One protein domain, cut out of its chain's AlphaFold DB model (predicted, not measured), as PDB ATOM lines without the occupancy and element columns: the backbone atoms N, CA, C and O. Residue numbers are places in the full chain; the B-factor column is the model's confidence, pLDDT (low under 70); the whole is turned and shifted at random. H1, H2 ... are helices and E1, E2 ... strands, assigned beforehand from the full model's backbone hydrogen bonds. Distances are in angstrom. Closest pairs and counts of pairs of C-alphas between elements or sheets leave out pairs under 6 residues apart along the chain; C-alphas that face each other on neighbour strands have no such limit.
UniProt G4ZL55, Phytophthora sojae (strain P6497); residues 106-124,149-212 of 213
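Overview. This is residues 106 to 124 and 149 to 212 of the 213 residues of a protein of Phytophthora sojae (strain P6497) (UniProt G4ZL55). A small sheet of three strands has helix H3 over one face and the short helix H2 beside its end, while helix H1 sits away from the sheet and the loop of residues 157 to 162 sticks out. The printed part has 83 residues, with H1, E1, E2, H2, E3 and H3 along the chain; the sheet's order is E1, E2, E3, mixed. The class is mixed, helices and strands, with 38 residues in named elements, under half. It is compact, with a radius of gyration of the C-alphas of 13.2 A and spans of 34 by 30 by 24 A.

Arrangement. E1, residues 150 to 153, and E2, residues 166 to 170, form an antiparallel hairpin; N 151 and O 169 are 2.9 A apart, within hydrogen-bond range. E3, residues 189 to 193, is parallel to E2, with N 168 and O 190 at 2.8 A. H3, residues 201 to 210, is on the sheet over E2, slantwise at 34 degrees on the local plane; its height over the sheet, only just fixed by 6 C-alphas, is 10.2 A. The closest C-alphas of E2 and H3 are those of His 167 and Trp 207, 7.7 A. H2, residues 183 to 187, only grazes the sheet; its closest C-alphas to E3 are those of Leu 184 and Met 190, 5.8 A. E2, H2 and E3 make a strand-helix-strand unit, two parallel strands with a helix between, its crossover right-handed. H1, residues 113 to 121, is not on the sheet. In H2 and H3 every O i to N i+4 pair is within hydrogen-bond range; in H1 1 of 5 is, and 2 of 6 O i to N i+3 pairs.

Along the chain. H1 spans 13.3 A from C-alpha 113 at (26.409, 2.710, -22.322). E2 spans 13.1 A, E3 13.4 A. H3 spans 14.4 A to C-alpha 210 at (7.233, -6.025, 1.247).

Size, cuts and confidence. Residues 125 to 148 are not printed; C-alphas 124 and 149 are 24.3 A apart. The links E1 to E2 and E2 to H2 are long. Residues 106 to 124 have pLDDT under 70.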
ATOM      1  N   GLN A 106      13.477  -0.101 -20.368       43.38
ATOM      2  CA  GLN A 106      14.128  -1.279 -20.924       43.38
ATOM      3  C   GLN A 106      15.566  -0.927 -21.252       43.38
ATOM      4  O   GLN A 106      15.856  -0.385 -22.320       43.38
ATOM      5  N   ILE A 107      16.477  -1.273 -20.350       44.19
ATOM      6  CA  ILE A 107      17.898  -1.127 -20.633       44.19
ATOM      7  C   ILE A 107      18.302  -2.293 -21.533       44.19
ATOM      8  O   ILE A 107      18.472  -3.434 -21.106       44.19
ATOM      9  N   SER A 108      18.411  -1.993 -22.823       39.62
ATOM     10  CA  SER A 108      19.072  -2.853 -23.793       39.62
ATOM     11  C   SER A 108      20.495  -2.355 -23.974       39.62
ATOM     12  O   SER A 108      20.756  -1.540 -24.856       39.62
ATOM     13  N   ALA A 109      21.414  -2.837 -23.148       37.97
ATOM     14  CA  ALA A 109      22.819  -2.510 -23.314       37.97
ATOM     15  C   ALA A 109      23.400  -3.276 -24.516       37.97
ATOM     16  O   ALA A 109      23.421  -4.506 -24.522       37.97
ATOM     17  N   GLN A 110      23.869  -2.553 -25.533       34.59
ATOM     18  CA  GLN A 110      24.917  -3.028 -26.437       34.59
ATOM     19  C   GLN A 110      26.148  -2.159 -26.164       34.59
ATOM     20  O   GLN A 110      26.153  -0.979 -26.503       34.59
ATOM     21  N   GLY A 111      27.157  -2.730 -25.500       41.12
ATOM     22  CA  GLY A 111      28.367  -2.011 -25.080       41.12
ATOM     23  C   GLY A 111      28.189  -1.097 -23.854       41.12
ATOM     24  O   GLY A 111      27.153  -1.110 -23.189       41.12
ATOM     25  N   ASP A 112      29.228  -0.304 -23.573       38.03
ATOM     26  CA  ASP A 112      29.548   0.448 -22.336       38.03
ATOM     27  C   ASP A 112      28.544   1.545 -21.900       38.03
ATOM     28  O   ASP A 112      28.848   2.385 -21.048       38.03
ATOM     29  N   ALA A 113      27.357   1.609 -22.504       39.25
ATOM     30  CA  ALA A 113      26.409   2.710 -22.322       39.25
ATOM     31  C   ALA A 113      25.486   2.556 -21.096       39.25
ATOM     32  O   ALA A 113      24.976   3.556 -20.592       39.25
ATOM     33  N   SER A 114      25.275   1.338 -20.582       45.56
ATOM     34  CA  SER A 114      24.343   1.095 -19.465       45.56
ATOM     35  C   SER A 114      24.884   1.522 -18.100       45.56
ATOM     36  O   SER A 114      24.127   2.063 -17.297       45.56
ATOM     37  N   GLY A 115      26.184   1.344 -17.848       41.19
ATOM     38  CA  GLY A 115      26.822   1.769 -16.592       41.19
ATOM     39  C   GLY A 115      26.834   3.291 -16.416       41.19
ATOM     40  O   GLY A 115      26.605   3.802 -15.323       41.19
ATOM     41  N   ARG A 116      26.996   4.034 -17.520       40.84
ATOM     42  CA  ARG A 116      26.991   5.506 -17.523       40.84
ATOM     43  C   ARG A 116      25.616   6.120 -17.230       40.84
ATOM     44  O   ARG A 116      25.557   7.197 -16.646       40.84
ATOM     45  N   TRP A 117      24.527   5.449 -17.606       39.09
ATOM     46  CA  TRP A 117      23.160   5.944 -17.395       39.09
ATOM     47  C   TRP A 117      22.690   5.817 -15.942       39.09
ATOM     48  O   TRP A 117      22.074   6.744 -15.422       39.09
ATOM     49  N   LEU A 118      23.031   4.717 -15.259       42.09
ATOM     50  CA  LEU A 118      22.682   4.533 -13.843       42.09
ATOM     51  C   LEU A 118      23.279   5.643 -12.956       42.09
ATOM     52  O   LEU A 118      22.584   6.160 -12.085       42.09
ATOM     53  N   ARG A 119      24.508   6.103 -13.253       41.81
ATOM     54  CA  ARG A 119      25.134   7.251 -12.565       41.81
ATOM     55  C   ARG A 119      24.424   8.585 -12.818       41.81
ATOM     56  O   ARG A 119      24.427   9.446 -11.945       41.81
ATOM     57  N   ALA A 120      23.839   8.781 -14.001       39.47
ATOM     58  CA  ALA A 120      23.201  10.047 -14.376       39.47
ATOM     59  C   ALA A 120      21.831  10.247 -13.703       39.47
ATOM     60  O   ALA A 120      21.450  11.380 -13.425       39.47
ATOM     61  N   CYS A 121      21.103   9.162 -13.425       37.47
ATOM     62  CA  CYS A 121      19.777   9.231 -12.804       37.47
ATOM     63  C   CYS A 121      19.807   9.225 -11.266       37.47
ATOM     64  O   CYS A 121      18.835   9.658 -10.654       37.47
ATOM     65  N   CYS A 122      20.887   8.757 -10.630       40.47
ATOM     66  CA  CYS A 122      21.013   8.694  -9.169       40.47
ATOM     67  C   CYS A 122      22.477   8.899  -8.730       40.47
ATOM     68  O   CYS A 122      23.185   7.920  -8.510       40.47
ATOM     69  N   PRO A 123      22.951  10.148  -8.549       42.44
ATOM     70  CA  PRO A 123      24.341  10.425  -8.168       42.44
ATOM     71  C   PRO A 123      24.692  10.023  -6.722       42.44
ATOM     72  O   PRO A 123      25.853  10.110  -6.341       42.44
ATOM     73  N   LEU A 124      23.703   9.606  -5.920       37.16
ATOM     74  CA  LEU A 124      23.872   9.214  -4.514       37.16
ATOM     75  C   LEU A 124      24.003   7.694  -4.318       37.16
ATOM     76  O   LEU A 124      24.309   7.240  -3.222       37.16
ATOM     77  N   ARG A 149      17.497  -8.317 -21.383       75.12
ATOM     78  CA  ARG A 149      16.678  -7.207 -20.892       75.12
ATOM     79  C   ARG A 149      16.523  -7.373 -19.392       75.12
ATOM     80  O   ARG A 149      16.201  -8.471 -18.934       75.12
ATOM     81  N   ILE A 150      16.752  -6.286 -18.671       82.69
ATOM     82  CA  ILE A 150      16.444  -6.152 -17.253       82.69
ATOM     83  C   ILE A 150      15.393  -5.049 -17.163       82.69
ATOM     84  O   ILE A 150      15.537  -4.008 -17.805       82.69
ATOM     85  N   THR A 151      14.330  -5.319 -16.421       86.75
ATOM     86  CA  THR A 151      13.302  -4.340 -16.073       86.75
ATOM     87  C   THR A 151      13.586  -3.870 -14.656       86.75
ATOM     88  O   THR A 151      13.883  -4.693 -13.789       86.75
ATOM     89  N   VAL A 152      13.527  -2.563 -14.432       88.19
ATOM     90  CA  VAL A 152      13.775  -1.946 -13.126       88.19
ATOM     91  C   VAL A 152      12.492  -1.253 -12.687       88.19
ATOM     92  O   VAL A 152      11.925  -0.493 -13.468       88.19
ATOM     93  N   SER A 153      12.037  -1.537 -11.468       88.06
ATOM     94  CA  SER A 153      10.995  -0.762 -10.797       88.06
ATOM     95  C   SER A 153      11.664   0.243  -9.872       88.06
ATOM     96  O   SER A 153      12.552  -0.122  -9.095       88.06
ATOM     97  N   VAL A 154      11.247   1.501  -9.975       89.75
ATOM     98  CA  VAL A 154      11.709   2.603  -9.130       89.75
ATOM     99  C   VAL A 154      10.474   3.319  -8.614       89.75
ATOM    100  O   VAL A 154       9.563   3.599  -9.387       89.75
ATOM    101  N   ALA A 155      10.451   3.619  -7.321       89.25
ATOM    102  CA  ALA A 155       9.409   4.422  -6.707       89.25
ATOM    103  C   ALA A 155      10.055   5.466  -5.801       89.25
ATOM    104  O   ALA A 155      10.858   5.145  -4.923       89.25
ATOM    105  N   ILE A 156       9.720   6.725  -6.058       90.62
ATOM    106  CA  ILE A 156      10.234   7.877  -5.332       90.62
ATOM    107  C   ILE A 156       9.094   8.864  -5.116       90.62
ATOM    108  O   ILE A 156       8.291   9.084  -6.022       90.62
ATOM    109  N   ASN A 157       9.019   9.445  -3.922       90.38
ATOM    110  CA  ASN A 157       8.106  10.547  -3.652       90.38
ATOM    111  C   ASN A 157       8.440  11.752  -4.563       90.38
ATOM    112  O   ASN A 157       9.583  11.921  -4.983       90.38
ATOM    113  N   ALA A 158       7.470  12.620  -4.851       89.19
ATOM    114  CA  ALA A 158       7.677  13.848  -5.619       89.19
ATOM    115  C   ALA A 158       8.789  14.733  -5.023       89.19
ATOM    116  O   ALA A 158       9.572  15.320  -5.768       89.19
ATOM    117  N   ASP A 159       8.896  14.764  -3.692       87.38
ATOM    118  CA  ASP A 159       9.927  15.519  -2.970       87.38
ATOM    119  C   ASP A 159      11.289  14.805  -2.938       87.38
ATOM    120  O   ASP A 159      12.308  15.386  -2.564       87.38
ATOM    121  N   GLY A 160      11.331  13.527  -3.320       87.06
ATOM    122  CA  GLY A 160      12.542  12.713  -3.315       87.06
ATOM    123  C   GLY A 160      13.073  12.321  -1.934       87.06
ATOM    124  O   GLY A 160      14.146  11.704  -1.882       87.06
ATOM    125  N   SER A 161      12.344  12.669  -0.862       88.12
ATOM    126  CA  SER A 161      12.631  12.308   0.534       88.12
ATOM    127  C   SER A 161      12.587  10.800   0.734       88.12
ATOM    128  O   SER A 161      13.547  10.211   1.223       88.12
ATOM    129  N   ASP A 162      11.502  10.187   0.270       87.44
ATOM    130  CA  ASP A 162      11.227   8.774   0.465       87.44
ATOM    131  C   ASP A 162      11.435   8.035  -0.849       87.44
ATOM    132  O   ASP A 162      10.897   8.400  -1.903       87.44
ATOM    133  N   ARG A 163      12.275   7.005  -0.784       89.62
ATOM    134  CA  ARG A 163      12.670   6.171  -1.916       89.62
ATOM    135  C   ARG A 163      12.471   4.727  -1.507       89.62
ATOM    136  O   ARG A 163      13.016   4.314  -0.487       89.62
ATOM    137  N   LEU A 164      11.722   3.974  -2.303       89.50
ATOM    138  CA  LEU A 164      11.636   2.529  -2.105       89.50
ATOM    139  C   LEU A 164      12.894   1.854  -2.656       89.50
ATOM    140  O   LEU A 164      13.569   2.400  -3.540       89.50
ATOM    141  N   LEU A 165      13.200   0.657  -2.149       89.62
ATOM    142  CA  LEU A 165      14.330  -0.125  -2.639       89.62
ATOM    143  C   LEU A 165      14.145  -0.467  -4.119       89.62
ATOM    144  O   LEU A 165      13.034  -0.716  -4.601       89.62
ATOM    145  N   LEU A 166      15.261  -0.510  -4.845       91.25
ATOM    146  CA  LEU A 166      15.257  -0.907  -6.246       91.25
ATOM    147  C   LEU A 166      14.779  -2.347  -6.402       91.25
ATOM    148  O   LEU A 166      15.305  -3.262  -5.763       91.25
ATOM    149  N   HIS A 167      13.856  -2.562  -7.338       90.94
ATOM    150  CA  HIS A 167      13.425  -3.905  -7.703       90.94
ATOM    151  C   HIS A 167      13.850  -4.246  -9.128       90.94
ATOM    152  O   HIS A 167      13.378  -3.661 -10.106       90.94
ATOM    153  N   PHE A 168      14.742  -5.222  -9.253       90.81
ATOM    154  CA  PHE A 168      15.236  -5.719 -10.527       90.81
ATOM    155  C   PHE A 168      14.490  -6.984 -10.942       90.81
ATOM    156  O   PHE A 168      14.440  -7.970 -10.209       90.81
ATOM    157  N   ILE A 169      13.976  -6.997 -12.172       90.50
ATOM    158  CA  ILE A 169      13.309  -8.157 -12.764       90.50
ATOM    159  C   ILE A 169      14.040  -8.566 -14.035       90.50
ATOM    160  O   ILE A 169      14.176  -7.790 -14.982       90.50
ATOM    161  N   GLY A 170      14.491  -9.817 -14.089       90.69
ATOM    162  CA  GLY A 170      15.166 -10.357 -15.268       90.69
ATOM    163  C   GLY A 170      14.748 -11.781 -15.616       90.69
ATOM    164  O   GLY A 170      13.991 -12.420 -14.894       90.69
ATOM    165  N   LYS A 171      15.236 -12.276 -16.761       87.62
ATOM    166  CA  LYS A 171      14.970 -13.653 -17.231       87.62
ATOM    167  C   LYS A 171      15.867 -14.700 -16.585       87.62
ATOM    168  O   LYS A 171      15.511 -15.874 -16.549       87.62
ATOM    169  N   SER A 172      17.061 -14.291 -16.162       84.44
ATOM    170  CA  SER A 172      18.039 -15.206 -15.577       84.44
ATOM    171  C   SER A 172      17.694 -15.490 -14.126       84.44
ATOM    172  O   SER A 172      17.129 -14.644 -13.446       84.44
ATOM    173  N   LYS A 173      18.004 -16.692 -13.627       85.12
ATOM    174  CA  LYS A 173      17.847 -16.998 -12.194       85.12
ATOM    175  C   LYS A 173      18.704 -16.043 -11.363       85.12
ATOM    176  O   LYS A 173      18.227 -15.505 -10.377       85.12
ATOM    177  N   VAL A 174      19.928 -15.809 -11.830       84.12
ATOM    178  CA  VAL A 174      20.854 -14.791 -11.336       84.12
ATOM    179  C   VAL A 174      21.617 -14.259 -12.556       84.12
ATOM    180  O   VAL A 174      22.187 -15.061 -13.304       84.12
ATOM    181  N   PRO A 175      21.586 -12.951 -12.862       82.50
ATOM    182  CA  PRO A 175      22.395 -12.369 -13.926       82.50
ATOM    183  C   PRO A 175      23.876 -12.610 -13.646       82.50
ATOM    184  O   PRO A 175      24.298 -12.494 -12.500       82.50
ATOM    185  N   THR A 176      24.679 -12.887 -14.675       82.81
ATOM    186  CA  THR A 176      26.132 -13.074 -14.515       82.81
ATOM    187  C   THR A 176      26.807 -11.953 -13.709       82.81
ATOM    188  O   THR A 176      27.587 -12.292 -12.825       82.81
ATOM    189  N   PRO A 177      26.470 -10.656 -13.898       76.00
ATOM    190  CA  PRO A 177      27.060  -9.576 -13.098       76.00
ATOM    191  C   PRO A 177      26.730  -9.623 -11.598       76.00
ATOM    192  O   PRO A 177      27.448  -9.036 -10.799       76.00
ATOM    193  N   LEU A 178      25.636 -10.293 -11.222       83.50
ATOM    194  CA  LEU A 178      25.159 -10.421  -9.840       83.50
ATOM    195  C   LEU A 178      25.492 -11.796  -9.244       83.50
ATOM    196  O   LEU A 178      25.066 -12.130  -8.141       83.50
ATOM    197  N   ARG A 179      26.215 -12.640  -9.985       87.88
ATOM    198  CA  ARG A 179      26.582 -13.970  -9.517       87.88
ATOM    199  C   ARG A 179      27.570 -13.842  -8.359       87.88
ATOM    200  O   ARG A 179      28.571 -13.145  -8.486       87.88
ATOM    201  N   ASN A 180      27.303 -14.562  -7.271       91.81
ATOM    202  CA  ASN A 180      28.110 -14.568  -6.044       91.81
ATOM    203  C   ASN A 180      28.199 -13.203  -5.332       91.81
ATOM    204  O   ASN A 180      29.146 -12.986  -4.582       91.81
ATOM    205  N   ARG A 181      27.244 -12.299  -5.571       89.12
ATOM    206  CA  ARG A 181      27.134 -11.023  -4.856       89.12
ATOM    207  C   ARG A 181      25.869 -10.999  -4.025       89.12
ATOM    208  O   ARG A 181      24.840 -11.521  -4.463       89.12
ATOM    209  N   ASP A 182      25.942 -10.371  -2.859       88.50
ATOM    210  CA  ASP A 182      24.747 -10.080  -2.077       88.50
ATOM    211  C   ASP A 182      24.155  -8.759  -2.571       88.50
ATOM    212  O   ASP A 182      24.514  -7.672  -2.128       88.50
ATOM    213  N   VAL A 183      23.266  -8.858  -3.557       85.56
ATOM    214  CA  VAL A 183      22.645  -7.702  -4.220       85.56
ATOM    215  C   VAL A 183      21.872  -6.832  -3.225       85.56
ATOM    216  O   VAL A 183      21.833  -5.611  -3.378       85.56
ATOM    217  N   LEU A 184      21.282  -7.448  -2.197       86.75
ATOM    218  CA  LEU A 184      20.513  -6.719  -1.201       86.75
ATOM    219  C   LEU A 184      21.447  -5.938  -0.276       86.75
ATOM    220  O   LEU A 184      21.232  -4.746  -0.084       86.75
ATOM    221  N   ALA A 185      22.502  -6.573   0.237       89.50
ATOM    222  CA  ALA A 185      23.443  -5.912   1.139       89.50
ATOM    223  C   ALA A 185      24.344  -4.883   0.432       89.50
ATOM    224  O   ALA A 185      24.618  -3.824   0.989       89.50
ATOM    225  N   GLU A 186      24.806  -5.172  -0.789       88.62
ATOM    226  CA  GLU A 186      25.736  -4.302  -1.522       88.62
ATOM    227  C   GLU A 186      25.035  -3.119  -2.201       88.62
ATOM    228  O   GLU A 186      25.577  -2.016  -2.235       88.62
ATOM    229  N   ILE A 187      23.858  -3.349  -2.796       84.06
ATOM    230  CA  ILE A 187      23.191  -2.377  -3.682       84.06
ATOM    231  C   ILE A 187      21.878  -1.869  -3.068       84.06
ATOM    232  O   ILE A 187      21.333  -0.870  -3.534       84.06
ATOM    233  N   GLY A 188      21.354  -2.520  -2.021       88.88
ATOM    234  CA  GLY A 188      20.033  -2.191  -1.483       88.88
ATOM    235  C   GLY A 188      18.929  -2.528  -2.481       88.88
ATOM    236  O   GLY A 188      17.991  -1.751  -2.662       88.88
ATOM    237  N   ALA A 189      19.070  -3.641  -3.206       87.38
ATOM    238  CA  ALA A 189      18.135  -3.996  -4.260       87.38
ATOM    239  C   ALA A 189      17.712  -5.461  -4.222       87.38
ATOM    240  O   ALA A 189      18.510  -6.367  -3.984       87.38
ATOM    241  N   MET A 190      16.442  -5.693  -4.541       90.62
ATOM    242  CA  MET A 190      15.876  -7.031  -4.648       90.62
ATOM    243  C   MET A 190      15.895  -7.495  -6.101       90.62
ATOM    244  O   MET A 190      15.526  -6.750  -7.010       90.62
ATOM    245  N   TYR A 191      16.312  -8.742  -6.329       91.06
ATOM    246  CA  TYR A 191      16.300  -9.354  -7.655       91.06
ATOM    247  C   TYR A 191      15.296 -10.495  -7.732       91.06
ATOM    248  O   TYR A 191      15.391 -11.471  -6.987       91.06
ATOM    249  N   THR A 192      14.414 -10.434  -8.728       90.69
ATOM    250  CA  THR A 192      13.430 -11.484  -8.976       90.69
ATOM    251  C   THR A 192      13.484 -11.975 -10.423       90.69
ATOM    252  O   THR A 192      13.433 -11.201 -11.380       90.69
ATOM    253  N   ASN A 193      13.507 -13.296 -10.623       90.06
ATOM    254  CA  ASN A 193      13.391 -13.881 -11.960       90.06
ATOM    255  C   ASN A 193      11.926 -13.919 -12.434       90.06
ATOM    256  O   ASN A 193      11.028 -14.335 -11.695       90.06
ATOM    257  N   THR A 194      11.674 -13.550 -13.692       88.31
ATOM    258  CA  THR A 194      10.478 -13.970 -14.436       88.31
ATOM    259  C   THR A 194      10.827 -14.496 -15.825       88.31
ATOM    260  O   THR A 194      11.668 -13.941 -16.528       88.31
ATOM    261  N   ALA A 195      10.075 -15.490 -16.311       86.00
ATOM    262  CA  ALA A 195      10.281 -16.064 -17.647       86.00
ATOM    263  C   ALA A 195      10.255 -15.019 -18.786       86.00
ATOM    264  O   ALA A 195      10.948 -15.152 -19.797       86.00
ATOM    265  N   LYS A 196       9.463 -13.948 -18.630       83.50
ATOM    266  CA  LYS A 196       9.321 -12.889 -19.640       83.50
ATOM    267  C   LYS A 196      10.210 -11.660 -19.378       83.50
ATOM    268  O   LYS A 196      10.389 -10.891 -20.320       83.50
ATOM    269  N   ALA A 197      10.822 -11.512 -18.195       80.06
ATOM    270  CA  ALA A 197      11.476 -10.285 -17.698       80.06
ATOM    271  C   ALA A 197      10.574  -9.045 -17.626       80.06
ATOM    272  O   ALA A 197      11.068  -7.924 -17.588       80.06
ATOM    273  N   TRP A 198       9.259  -9.227 -17.604       85.44
ATOM    274  CA  TRP A 198       8.319  -8.133 -17.377       85.44
ATOM    275  C   TRP A 198       7.818  -8.192 -15.944       85.44
ATOM    276  O   TRP A 198       7.641  -9.290 -15.400       85.44
ATOM    277  N   ILE A 199       7.579  -7.020 -15.359       85.50
ATOM    278  CA  ILE A 199       6.824  -6.921 -14.117       85.50
ATOM    279  C   ILE A 199       5.382  -7.356 -14.402       85.50
ATOM    280  O   ILE A 199       4.777  -6.946 -15.393       85.50
ATOM    281  N   ASN A 200       4.857  -8.277 -13.600       87.69
ATOM    282  CA  ASN A 200       3.436  -8.612 -13.613       87.69
ATOM    283  C   ASN A 200       2.756  -7.874 -12.455       87.69
ATOM    284  O   ASN A 200       3.405  -7.502 -11.479       87.69
ATOM    285  N   LYS A 201       1.435  -7.696 -12.551       86.81
ATOM    286  CA  LYS A 201       0.654  -7.034 -11.499       86.81
ATOM    287  C   LYS A 201       0.888  -7.675 -10.126       86.81
ATOM    288  O   LYS A 201       1.061  -6.957  -9.157       86.81
ATOM    289  N   LEU A 202       0.944  -9.009 -10.075       88.88
ATOM    290  CA  LEU A 202       1.172  -9.755  -8.835       88.88
ATOM    291  C   LEU A 202       2.521  -9.406  -8.195       88.88
ATOM    292  O   LEU A 202       2.517  -8.920  -7.080       88.88
ATOM    293  N   LYS A 203       3.647  -9.504  -8.918       87.38
ATOM    294  CA  LYS A 203       4.963  -9.158  -8.348       87.38
ATOM    295  C   LYS A 203       5.090  -7.692  -7.999       87.38
ATOM    296  O   LYS A 203       5.818  -7.375  -7.075       87.38
ATOM    297  N   HIS A 204       4.422  -6.810  -8.741       86.12
ATOM    298  CA  HIS A 204       4.375  -5.408  -8.352       86.12
ATOM    299  C   HIS A 204       3.670  -5.245  -7.002       86.12
ATOM    300  O   HIS A 204       4.170  -4.528  -6.148       86.12
ATOM    301  N   CYS A 205       2.519  -5.894  -6.804       89.94
ATOM    302  CA  CYS A 205       1.808  -5.866  -5.528       89.94
ATOM    303  C   CYS A 205       2.626  -6.509  -4.401       89.94
ATOM    304  O   CYS A 205       2.743  -5.891  -3.352       89.94
ATOM    305  N   ASP A 206       3.214  -7.684  -4.632       91.19
ATOM    306  CA  ASP A 206       4.037  -8.393  -3.645       91.19
ATOM    307  C   ASP A 206       5.227  -7.524  -3.214       91.19
ATOM    308  O   ASP A 206       5.389  -7.240  -2.033       91.19
ATOM    309  N   TRP A 207       5.985  -7.002  -4.185       90.44
ATOM    310  CA  TRP A 207       7.086  -6.075  -3.920       90.44
ATOM    311  C   TRP A 207       6.608  -4.835  -3.167       90.44
ATOM    312  O   TRP A 207       7.236  -4.427  -2.201       90.44
ATOM    313  N   PHE A 208       5.498  -4.224  -3.585       87.06
ATOM    314  CA  PHE A 208       4.993  -3.024  -2.928       87.06
ATOM    315  C   PHE A 208       4.609  -3.286  -1.465       87.06
ATOM    316  O   PHE A 208       4.849  -2.428  -0.622       87.06
ATOM    317  N   LEU A 209       4.040  -4.451  -1.148       88.94
ATOM    318  CA  LEU A 209       3.696  -4.821   0.227       88.94
ATOM    319  C   LEU A 209       4.949  -5.060   1.078       88.94
ATOM    320  O   LEU A 209       5.038  -4.488   2.156       88.94
ATOM    321  N   GLU A 210       5.950  -5.778   0.559       87.06
ATOM    322  CA  GLU A 210       7.233  -6.025   1.247       87.06
ATOM    323  C   GLU A 210       7.988  -4.738   1.623       87.06
ATOM    324  O   GLU A 210       8.833  -4.758   2.511       87.06
ATOM    325  N   GLN A 211       7.739  -3.625   0.925       83.06
ATOM    326  CA  GLN A 211       8.382  -2.337   1.211       83.06
ATOM    327  C   GLN A 211       7.623  -1.465   2.223       83.06
ATOM    328  O   GLN A 211       8.167  -0.455   2.659       83.06
ATOM    329  N   ASN A 212       6.363  -1.791   2.530       78.62
ATOM    330  CA  ASN A 212       5.513  -1.012   3.439       78.62
ATOM    331  C   ASN A 212       5.318  -1.687   4.811       78.62
ATOM    332  O   ASN A 212       4.583  -1.147   5.640       78.62
TER     333      ASN A 212